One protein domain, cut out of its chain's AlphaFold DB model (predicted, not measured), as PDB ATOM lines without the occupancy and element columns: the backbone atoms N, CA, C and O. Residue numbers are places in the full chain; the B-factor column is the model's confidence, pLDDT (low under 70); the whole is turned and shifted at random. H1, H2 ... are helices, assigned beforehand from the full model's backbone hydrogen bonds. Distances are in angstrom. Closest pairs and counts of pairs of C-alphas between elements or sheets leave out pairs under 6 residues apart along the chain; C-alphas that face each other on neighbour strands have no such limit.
ATOM      1  N   ALA A 121      37.396 -25.826  14.697       95.06
ATOM      2  CA  ALA A 121      37.967 -26.068  13.374       95.06
ATOM      3  C   ALA A 121      39.498 -25.973  13.362       95.06
ATOM      4  O   ALA A 121      40.120 -26.473  12.431       95.06
ATOM      5  N   TYR A 122      40.121 -25.357  14.372       92.31
ATOM      6  CA  TYR A 122      41.576 -25.197  14.395       92.31
ATOM      7  C   TYR A 122      42.322 -26.529  14.492       92.31
ATOM      8  O   TYR A 122      43.363 -26.671  13.856       92.31
ATOM      9  N   ASP A 123      41.765 -27.513  15.198       91.88
ATOM     10  CA  ASP A 123      42.351 -28.855  15.267       91.88
ATOM     11  C   ASP A 123      42.328 -29.536  13.884       91.88
ATOM     12  O   ASP A 123      43.312 -30.136  13.466       91.88
ATOM     13  N   CYS A 124      41.253 -29.337  13.114       93.38
ATOM     14  CA  CYS A 124      41.133 -29.845  11.744       93.38
ATOM     15  C   CYS A 124      42.082 -29.171  10.752       93.38
ATOM     16  O   CYS A 124      42.543 -29.799   9.801       93.38
ATOM     17  N   LEU A 125      42.364 -27.884  10.957       88.94
ATOM     18  CA  LEU A 125      43.286 -27.125  10.119       88.94
ATOM     19  C   LEU A 125      44.752 -27.525  10.381       88.94
ATOM     20  O   LEU A 125      45.574 -27.500   9.468       88.94
ATOM     21  N   ASP A 126      45.092 -27.930  11.603       85.38
ATOM     22  CA  ASP A 126      46.449 -28.378  11.938       85.38
ATOM     23  C   ASP A 126      46.795 -29.752  11.316       85.38
ATOM     24  O   ASP A 126      47.976 -30.036  11.102       85.38
ATOM     25  N   ASP A 127      45.787 -30.565  10.978       81.50
ATOM     26  CA  ASP A 127      45.936 -31.941  10.472       81.50
ATOM     27  C   ASP A 127      46.034 -32.059   8.941       81.50
ATOM     28  O   ASP A 127      46.174 -33.165   8.410       81.50
ATOM     29  N   VAL A 128      45.993 -30.947   8.203       78.06
ATOM     30  CA  VAL A 128      46.105 -30.983   6.740       78.06
ATOM     31  C   VAL A 128      47.504 -31.433   6.334       78.06
ATOM     32  O   VAL A 128      48.475 -30.735   6.610       78.06
ATOM     33  N   PRO A 129      47.668 -32.580   5.660       76.75
ATOM     34  CA  PRO A 129      49.000 -33.037   5.316       76.75
ATOM     35  C   PRO A 129      49.599 -32.153   4.213       76.75
ATOM     36  O   PRO A 129      48.957 -31.896   3.191       76.75
ATOM     37  N   ASP A 130      50.884 -31.806   4.366       77.94
ATOM     38  CA  ASP A 130      51.714 -31.058   3.395       77.94
ATOM     39  C   ASP A 130      51.695 -31.649   1.968       77.94
ATOM     40  O   ASP A 130      52.137 -31.036   1.000       77.94
ATOM     41  N   LYS A 131      51.207 -32.887   1.820       81.69
ATOM     42  CA  LYS A 131      51.138 -33.610   0.549       81.69
ATOM     43  C   LYS A 131      50.138 -33.007  -0.436       81.69
ATOM     44  O   LYS A 131      50.306 -33.206  -1.635       81.69
ATOM     45  N   TYR A 132      49.091 -32.337   0.046       77.31
ATOM     46  CA  TYR A 132      48.021 -31.840  -0.826       77.31
ATOM     47  C   TYR A 132      48.301 -30.462  -1.397       77.31
ATOM     48  O   TYR A 132      47.870 -30.162  -2.510       77.31
ATOM     49  N   CYS A 133      49.026 -29.647  -0.643       80.75
ATOM     50  CA  CYS A 133      49.413 -28.314  -1.036       80.75
ATOM     51  C   CYS A 133      50.805 -28.040  -0.499       80.75
ATOM     52  O   CYS A 133      51.057 -28.203   0.692       80.75
ATOM     53  N   SER A 134      51.695 -27.581  -1.380       79.25
ATOM     54  CA  SER A 134      52.938 -26.964  -0.928       79.25
ATOM     55  C   SER A 134      52.572 -25.830   0.044       79.25
ATOM     56  O   SER A 134      51.633 -25.084  -0.263       79.25
ATOM     57  N   PRO A 135      53.270 -25.672   1.182       63.50
ATOM     58  CA  PRO A 135      52.889 -24.789   2.294       63.50
ATOM     59  C   PRO A 135      52.804 -23.287   1.955       63.50
ATOM     60  O   PRO A 135      52.665 -22.463   2.848       63.50
ATOM     61  N   ALA A 136      52.908 -22.893   0.686       54.59
ATOM     62  CA  ALA A 136      53.021 -21.506   0.256       54.59
ATOM     63  C   ALA A 136      51.777 -20.932  -0.450       54.59
ATOM     64  O   ALA A 136      51.767 -19.738  -0.730       54.59
ATOM     65  N   GLY A 137      50.743 -21.723  -0.768       79.25
ATOM     66  CA  GLY A 137      49.630 -21.234  -1.591       79.25
ATOM     67  C   GLY A 137      48.261 -21.364  -0.939       79.25
ATOM     68  O   GLY A 137      47.662 -22.433  -1.016       79.25
ATOM     69  N   GLU A 138      47.707 -20.266  -0.417       82.12
ATOM     70  CA  GLU A 138      46.279 -20.193  -0.047       82.12
ATOM     71  C   GLU A 138      45.380 -20.568  -1.246       82.12
ATOM     72  O   GLU A 138      44.363 -21.244  -1.098       82.12
ATOM     73  N   SER A 139      45.819 -20.231  -2.466       87.38
ATOM     74  CA  SER A 139      45.173 -20.630  -3.722       87.38
ATOM     75  C   SER A 139      45.082 -22.142  -3.908       87.38
ATOM     76  O   SER A 139      44.093 -22.630  -4.448       87.38
ATOM     77  N   CYS A 140      46.080 -22.899  -3.447       89.69
ATOM     78  CA  CYS A 140      46.059 -24.352  -3.547       89.69
ATOM     79  C   CYS A 140      44.984 -24.949  -2.638       89.69
ATOM     80  O   CYS A 140      44.258 -25.843  -3.068       89.69
ATOM     81  N   ILE A 141      44.842 -24.425  -1.417       90.25
ATOM     82  CA  ILE A 141      43.825 -24.890  -0.465       90.25
ATOM     83  C   ILE A 141      42.430 -24.686  -1.065       90.25
ATOM     84  O   ILE A 141      41.607 -25.597  -1.049       90.25
ATOM     85  N   CYS A 142      42.195 -23.520  -1.664       91.44
ATOM     86  CA  CYS A 142      40.923 -23.172  -2.291       91.44
ATOM     87  C   CYS A 142      40.632 -23.926  -3.596       91.44
ATOM     88  O   CYS A 142      39.468 -24.154  -3.924       91.44
ATOM     89  N   ALA A 143      41.668 -24.324  -4.335       91.62
ATOM     90  CA  ALA A 143      41.526 -25.096  -5.568       91.62
ATOM     91  C   ALA A 143      41.388 -26.609  -5.318       91.62
ATOM     92  O   ALA A 143      40.844 -27.327  -6.160       91.62
ATOM     93  N   ASN A 144      41.883 -27.115  -4.186       91.81
ATOM     94  CA  ASN A 144      41.886 -28.541  -3.882       91.81
ATOM     95  C   ASN A 144      40.566 -28.975  -3.227       91.81
ATOM     96  O   ASN A 144      40.420 -29.019  -2.007       91.81
ATOM     97  N   THR A 145      39.612 -29.349  -4.076       90.62
ATOM     98  CA  THR A 145      38.285 -29.880  -3.725       90.62
ATOM     99  C   THR A 145      38.335 -30.995  -2.681       90.62
ATOM    100  O   THR A 145      37.630 -30.945  -1.677       90.62
ATOM    101  N   ARG A 146      39.237 -31.965  -2.858       90.25
ATOM    102  CA  ARG A 146      39.395 -33.097  -1.937       90.25
ATOM    103  C   ARG A 146      39.850 -32.656  -0.547       90.25
ATOM    104  O   ARG A 146      39.374 -33.190   0.449       90.25
ATOM    105  N   LEU A 147      40.764 -31.692  -0.480       91.69
ATOM    106  CA  LEU A 147      41.213 -31.141   0.792       91.69
ATOM    107  C   LEU A 147      40.074 -30.406   1.512       91.69
ATOM    108  O   LEU A 147      39.898 -30.574   2.716       91.69
ATOM    109  N   LEU A 148      39.281 -29.622   0.775       92.81
ATOM    110  CA  LEU A 148      38.105 -28.941   1.320       92.81
ATOM    111  C   LEU A 148      37.062 -29.937   1.843       92.81
ATOM    112  O   LEU A 148      36.487 -29.702   2.904       92.81
ATOM    113  N   ASP A 149      36.861 -31.058   1.153       92.19
ATOM    114  CA  ASP A 149      35.986 -32.143   1.607       92.19
ATOM    115  C   ASP A 149      36.488 -32.785   2.909       92.19
ATOM    116  O   ASP A 149      35.722 -32.930   3.865       92.19
ATOM    117  N   GLU A 150      37.780 -33.120   2.986       92.62
ATOM    118  CA  GLU A 150      38.396 -33.697   4.190       92.62
ATOM    119  C   GLU A 150      38.308 -32.726   5.386       92.62
ATOM    120  O   GLU A 150      37.922 -33.127   6.490       92.62
ATOM    121  N   LEU A 151      38.559 -31.432   5.159       93.50
ATOM    122  CA  LEU A 151      38.373 -30.376   6.160       93.50
ATOM    123  C   LEU A 151      36.911 -30.240   6.589       93.50
ATOM    124  O   LEU A 151      36.626 -30.159   7.783       93.50
ATOM    125  N   GLY A 152      35.981 -30.252   5.635       93.19
ATOM    126  CA  GLY A 152      34.549 -30.181   5.896       93.19
ATOM    127  C   GLY A 152      34.060 -31.322   6.781       93.19
ATOM    128  O   GLY A 152      33.316 -31.091   7.734       93.19
ATOM    129  N   VAL A 153      34.517 -32.547   6.506       93.81
ATOM    130  CA  VAL A 153      34.209 -33.729   7.323       93.81
ATOM    131  C   VAL A 153      34.812 -33.600   8.718       93.81
ATOM    132  O   VAL A 153      34.102 -33.833   9.695       93.81
ATOM    133  N   CYS A 154      36.078 -33.192   8.842       94.94
ATOM    134  CA  CYS A 154      36.696 -33.014  10.155       94.94
ATOM    135  C   CYS A 154      35.945 -31.968  10.990       94.94
ATOM    136  O   CYS A 154      35.563 -32.240  12.128       94.94
ATOM    137  N   VAL A 155      35.639 -30.805  10.405       94.69
ATOM    138  CA  VAL A 155      34.886 -29.738  11.079       94.69
ATOM    139  C   VAL A 155      33.499 -30.230  11.475       94.69
ATOM    140  O   VAL A 155      33.059 -29.951  12.582       94.69
ATOM    141  N   LYS A 156      32.819 -31.013  10.632       93.12
ATOM    142  CA  LYS A 156      31.519 -31.613  10.975       93.12
ATOM    143  C   LYS A 156      31.593 -32.530  12.199       93.12
ATOM    144  O   LYS A 156      30.638 -32.594  12.970       93.12
ATOM    145  N   LEU A 157      32.699 -33.255  12.359       94.31
ATOM    146  CA  LEU A 157      32.905 -34.200  13.457       94.31
ATOM    147  C   LEU A 157      33.343 -33.505  14.756       94.31
ATOM    148  O   LEU A 157      32.834 -33.849  15.822       94.31
ATOM    149  N   GLU A 158      34.240 -32.521  14.674       95.00
ATOM    150  CA  GLU A 158      34.786 -31.812  15.842       95.00
ATOM    151  C   GLU A 158      33.897 -30.639  16.298       95.00
ATOM    152  O   GLU A 158      33.753 -30.367  17.494       95.00
ATOM    153  N   CYS A 159      33.227 -29.955  15.367       94.94
ATOM    154  CA  CYS A 159      32.311 -28.856  15.665       94.94
ATOM    155  C   CYS A 159      30.873 -29.353  15.847       94.94
ATOM    156  O   CYS A 159      30.038 -29.287  14.951       94.94
ATOM    157  N   VAL A 160      30.556 -29.784  17.071       87.88
ATOM    158  CA  VAL A 160      29.237 -30.332  17.456       87.88
ATOM    159  C   VAL A 160      28.084 -29.322  17.298       87.88
ATOM    160  O   VAL A 160      26.913 -29.702  17.208       87.88
ATOM    161  N   HIS A 161      28.372 -28.020  17.266       87.75
ATOM    162  CA  HIS A 161      27.348 -26.992  17.111       87.75
ATOM    163  C   HIS A 161      27.032 -26.747  15.632       87.75
ATOM    164  O   HIS A 161      27.866 -26.249  14.882       87.75
ATOM    165  N   GLY A 162      25.782 -26.995  15.222       83.25
ATOM    166  CA  GLY A 162      25.359 -26.852  13.819       83.25
ATOM    167  C   GLY A 162      25.586 -25.463  13.198       83.25
ATOM    168  O   GLY A 162      25.701 -25.349  11.983       83.25
ATOM    169  N   GLY A 163      25.712 -24.404  14.005       91.31
ATOM    170  CA  GLY A 163      26.055 -23.068  13.506       91.31
ATOM    171  C   GLY A 163      27.536 -22.885  13.152       91.31
ATOM    172  O   GLY A 163      27.871 -21.993  12.376       91.31
ATOM    173  N   ASP A 164      28.429 -23.706  13.699       92.25
ATOM    174  CA  ASP A 164      29.873 -23.540  13.527       92.25
ATOM    175  C   ASP A 164      30.342 -24.032  12.161       92.25
ATOM    176  O   ASP A 164      31.158 -23.364  11.531       92.25
ATOM    177  N   MET A 165      29.735 -25.095  11.629       91.06
ATOM    178  CA  MET A 165      29.981 -25.536  10.254       91.06
ATOM    179  C   MET A 165      29.602 -24.454   9.233       91.06
ATOM    180  O   MET A 165      30.361 -24.170   8.307       91.06
ATOM    181  N   HIS A 166      28.475 -23.767   9.442       89.69
ATOM    182  CA  HIS A 166      28.110 -22.629   8.602       89.69
ATOM    183  C   HIS A 166      29.137 -21.489   8.731       89.69
ATOM    184  O   HIS A 166      29.522 -20.885   7.725       89.69
ATOM    185  N   LYS A 167      29.577 -21.143   9.949       92.44
ATOM    186  CA  LYS A 167      30.599 -20.097  10.137       92.44
ATOM    187  C   LYS A 167      31.906 -20.469   9.442       92.44
ATOM    188  O   LYS A 167      32.455 -19.619   8.753       92.44
ATOM    189  N   PHE A 168      32.346 -21.720   9.573       94.31
ATOM    190  CA  PHE A 168      33.544 -22.247   8.924       94.31
ATOM    191  C   PHE A 168      33.495 -22.029   7.411       94.31
ATOM    192  O   PHE A 168      34.347 -21.333   6.861       94.31
ATOM    193  N   TRP A 169      32.443 -22.521   6.751       93.56
ATOM    194  CA  TRP A 169      32.312 -22.369   5.304       93.56
ATOM    195  C   TRP A 169      32.188 -20.912   4.873       93.56
ATOM    196  O   TRP A 169      32.701 -20.537   3.823       93.56
ATOM    197  N   ARG A 170      31.542 -20.061   5.682       92.31
ATOM    198  CA  ARG A 170      31.439 -18.622   5.401       92.31
ATOM    199  C   ARG A 170      32.805 -17.939   5.396       92.31
ATOM    200  O   ARG A 170      33.027 -17.072   4.555       92.31
ATOM    201  N   VAL A 171      33.690 -18.310   6.320       92.00
ATOM    202  CA  VAL A 171      35.058 -17.777   6.376       92.00
ATOM    203  C   VAL A 171      35.877 -18.323   5.203       92.00
ATOM    204  O   VAL A 171      36.389 -17.512   4.434       92.00
ATOM    205  N   MET A 172      35.880 -19.648   4.982       91.25
ATOM    206  CA  MET A 172      36.577 -20.283   3.845       91.25
ATOM    207  C   MET A 172      36.167 -19.664   2.508       91.25
ATOM    208  O   MET A 172      37.009 -19.338   1.677       91.25
ATOM    209  N   GLY A 173      34.862 -19.469   2.296       91.88
ATOM    210  CA  GLY A 173      34.335 -18.901   1.059       91.88
ATOM    211  C   GLY A 173      34.883 -17.510   0.765       91.88
ATOM    212  O   GLY A 173      35.295 -17.242  -0.359       91.88
ATOM    213  N   ARG A 174      34.949 -16.653   1.790       88.50
ATOM    214  CA  ARG A 174      35.480 -15.291   1.670       88.50
ATOM    215  C   ARG A 174      36.983 -15.283   1.396       88.50
ATOM    216  O   ARG A 174      37.440 -14.478   0.590       88.50
ATOM    217  N   GLU A 175      37.745 -16.133   2.080       88.19
ATOM    218  CA  GLU A 175      39.197 -16.212   1.879       88.19
ATOM    219  C   GLU A 175      39.523 -16.693   0.463       88.19
ATOM    220  O   GLU A 175      40.313 -16.065  -0.235       88.19
ATOM    221  N   CYS A 176      38.815 -17.713  -0.022       88.88
ATOM    222  CA  CYS A 176      38.981 -18.205  -1.385       88.88
ATOM    223  C   CYS A 176      38.523 -17.218  -2.465       88.88
ATOM    224  O   CYS A 176      39.144 -17.138  -3.524       88.88
ATOM    225  N   GLU A 177      37.473 -16.434  -2.214       88.25
ATOM    226  CA  GLU A 177      37.022 -15.383  -3.134       88.25
ATOM    227  C   GLU A 177      38.074 -14.274  -3.296       88.25
ATOM    228  O   GLU A 177      38.313 -13.801  -4.406       88.25
ATOM    229  N   GLY A 178      38.771 -13.912  -2.211       86.31
ATOM    230  CA  GLY A 178      39.847 -12.918  -2.249       86.31
ATOM    231  C   GLY A 178      41.044 -13.331  -3.109       86.31
ATOM    232  O   GLY A 178      41.738 -12.471  -3.649       86.31
ATOM    233  N   ILE A 179      41.270 -14.637  -3.273       84.19
ATOM    234  CA  ILE A 179      42.440 -15.179  -3.971       84.19
ATOM    235  C   ILE A 179      42.221 -15.262  -5.485       84.19
ATOM    236  O   ILE A 179      43.158 -15.051  -6.254       84.19
ATOM    237  N   HIS A 180      40.999 -15.555  -5.936       76.88
ATOM    238  CA  HIS A 180      40.725 -15.766  -7.361       76.88
ATOM    239  C   HIS A 180      40.550 -14.479  -8.175       76.88
ATOM    240  O   HIS A 180      40.474 -14.551  -9.402       76.88
ATOM    241  N   GLY A 181      40.539 -13.309  -7.531       65.88
ATOM    242  CA  GLY A 181      40.226 -12.052  -8.202       65.88
ATOM    243  C   GLY A 181      38.774 -12.027  -8.693       65.88
ATOM    244  O   GLY A 181      38.123 -13.052  -8.893       65.88
ATOM    245  N   VAL A 182      38.230 -10.827  -8.849       53.22
ATOM    246  CA  VAL A 182      36.827 -10.595  -9.216       53.22
ATOM    247  C   VAL A 182      36.565 -11.156 -10.626       53.22
ATOM    248  O   VAL A 182      36.796 -10.468 -11.614       53.22
ATOM    249  N   GLY A 183      36.151 -12.424 -10.741       58.38
ATOM    250  CA  GLY A 183      35.867 -13.060 -12.036       58.38
ATOM    251  C   GLY A 183      35.896 -14.593 -12.081       58.38
ATOM    252  O   GLY A 183      35.384 -15.166 -13.040       58.38
ATOM    253  N   GLY A 184      36.452 -15.277 -11.077       55.25
ATOM    254  CA  GLY A 184      36.380 -16.742 -10.972       55.25
ATOM    255  C   GLY A 184      35.148 -17.198 -10.189       55.25
ATOM    256  O   GLY A 184      34.902 -16.695  -9.097       55.25
ATOM    257  N   LEU A 185      34.379 -18.161 -10.716       50.97
ATOM    258  CA  LEU A 185      33.300 -18.818  -9.965       50.97
ATOM    259  C   LEU A 185      33.870 -19.400  -8.654       50.97
ATOM    260  O   LEU A 185      34.776 -20.236  -8.709       50.97
ATOM    261  N   PRO A 186      33.373 -18.987  -7.476       56.19
ATOM    262  CA  PRO A 186      33.905 -19.451  -6.204       56.19
ATOM    263  C   PRO A 186      33.559 -20.932  -5.983       56.19
ATOM    264  O   PRO A 186      32.434 -21.278  -5.627       56.19
ATOM    265  N   VAL A 187      34.561 -21.807  -6.117       58.94
ATOM    266  CA  VAL A 187      34.517 -23.239  -5.742       58.94
ATOM    267  C   VAL A 187      33.858 -23.490  -4.364       58.94
ATOM    268  O   VAL A 187      33.057 -24.420  -4.255       58.94
ATOM    269  N   PRO A 188      34.058 -22.658  -3.315       57.16
ATOM    270  CA  PRO A 188      33.417 -22.870  -2.011       57.16
ATOM    271  C   PRO A 188      31.894 -22.691  -2.003       57.16
ATOM    272  O   PRO A 188      31.217 -23.236  -1.134       57.16
ATOM    273  N   LEU A 189      31.329 -21.929  -2.944       55.22
ATOM    274  CA  LEU A 189      29.881 -21.701  -3.022       55.22
ATOM    275  C   LEU A 189      29.158 -22.972  -3.480       55.22
ATOM    276  O   LEU A 189      28.082 -23.284  -2.974       55.22
ATOM    277  N   GLN A 190      29.801 -23.764  -4.343       58.91
ATOM    278  CA  GLN A 190      29.323 -25.093  -4.708       58.91
ATOM    279  C   GLN A 190      29.301 -26.019  -3.480       58.91
ATOM    280  O   GLN A 190      28.300 -26.694  -3.254       58.91
ATOM    281  N   TYR A 191      30.326 -25.957  -2.621       61.19
ATOM    282  CA  TYR A 191      30.405 -26.716  -1.365       61.19
ATOM    283  C   TYR A 191      29.419 -26.273  -0.285       61.19
ATOM    284  O   TYR A 191      28.892 -27.112   0.443       61.19
ATOM    285  N   MET A 192      29.094 -24.982  -0.201       56.62
ATOM    286  CA  MET A 192      28.008 -24.513   0.668       56.62
ATOM    287  C   MET A 192      26.648 -25.103   0.287       56.62
ATOM    288  O   MET A 192      25.776 -25.249   1.146       56.62
ATOM    289  N   CYS A 193      26.465 -25.416  -0.995       48.06
ATOM    290  CA  CYS A 193      25.227 -25.962  -1.527       48.06
ATOM    291  C   CYS A 193      25.216 -27.501  -1.550       48.06
ATOM    292  O   CYS A 193      24.149 -28.085  -1.405       48.06
ATOM    293  N   THR A 194      26.366 -28.172  -1.685       54.38
ATOM    294  CA  THR A 194      26.457 -29.647  -1.715       54.38
ATOM    295  C   THR A 194      26.811 -30.275  -0.365       54.38
ATOM    296  O   THR A 194      26.321 -31.359  -0.056       54.38
ATOM    297  N   GLY A 195      27.610 -29.603   0.468       45.94
ATOM    298  CA  GLY A 195      28.131 -30.130   1.737       45.94
ATOM    299  C   GLY A 195      27.096 -30.270   2.858       45.94
ATOM    300  O   GLY A 195      27.342 -30.983   3.828       45.94
ATOM    301  N   ILE A 196      25.930 -29.630   2.726       48.44
ATOM    302  CA  ILE A 196      24.796 -29.786   3.657       48.44
ATOM    303  C   ILE A 196      23.841 -30.891   3.180       48.44
ATOM    304  O   ILE A 196      23.249 -31.595   3.991       48.44
TER     305      ILE A 196
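This is residues 121 to 196 of the 432 residues of the protein "CFEM domain-containing protein" of Drechslerella stenobrocha 248 (UniProt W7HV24). The long helix H4 and H3 form a helical hairpin, and H5 folds back along H4, so that the centres of these three helices make a triangle. The short H2 crosses H4 near one end of the hairpin, while H1 packs on H3 nearer the other. The printed part has 76 residues with five named helices, H1 to H5 in chain order, and no named strand; the class is all helix. It is compact, with a radius of gyration of the C-alphas of 12.0 A and spans of 34 by 26 by 17 A.

Find C-alpha 162 at (25.359, -26.852, 13.819); from there H4 runs 28.4 A to C-alpha 180 at (40.725, -15.766, -7.361). Before it, H3 covers residues 145 to 158, 20.0 A. H1 is residues 121 to 126, H2 residues 138 to 143, and H5 residues 187 to 194, 11.1 A.

H4 touches H3 at a shallow tilt of 26 degrees, opposite ways; look at C-alphas 156 and 165, the closest, 6.3 A apart. H4 and H5 are also a helical hairpin, at 27 degrees, with C-alphas 173 and 188 closest at 5.1 A. H2 touches H4, about perpendicular at 75 degrees, with C-alphas 142 and 176 closest at 5.4 A. H1 touches H3 at a steep tilt of 54 degrees, with C-alphas 121 and 155 closest at 5.3 A. H1 and H5 are apart. Every O i to N i+4 pair is within hydrogen-bond range in H1, H2 and H3; H4 has 14 of 15 and H5 3 of 4.

The farthest C-alphas, those of Val 160 and Gly 183, are 34.8 A apart. The printed part has no cut, and H1 to H2 is the long link. Look for pLDDT under 70 at residues 135 to 136 and 181 to 196.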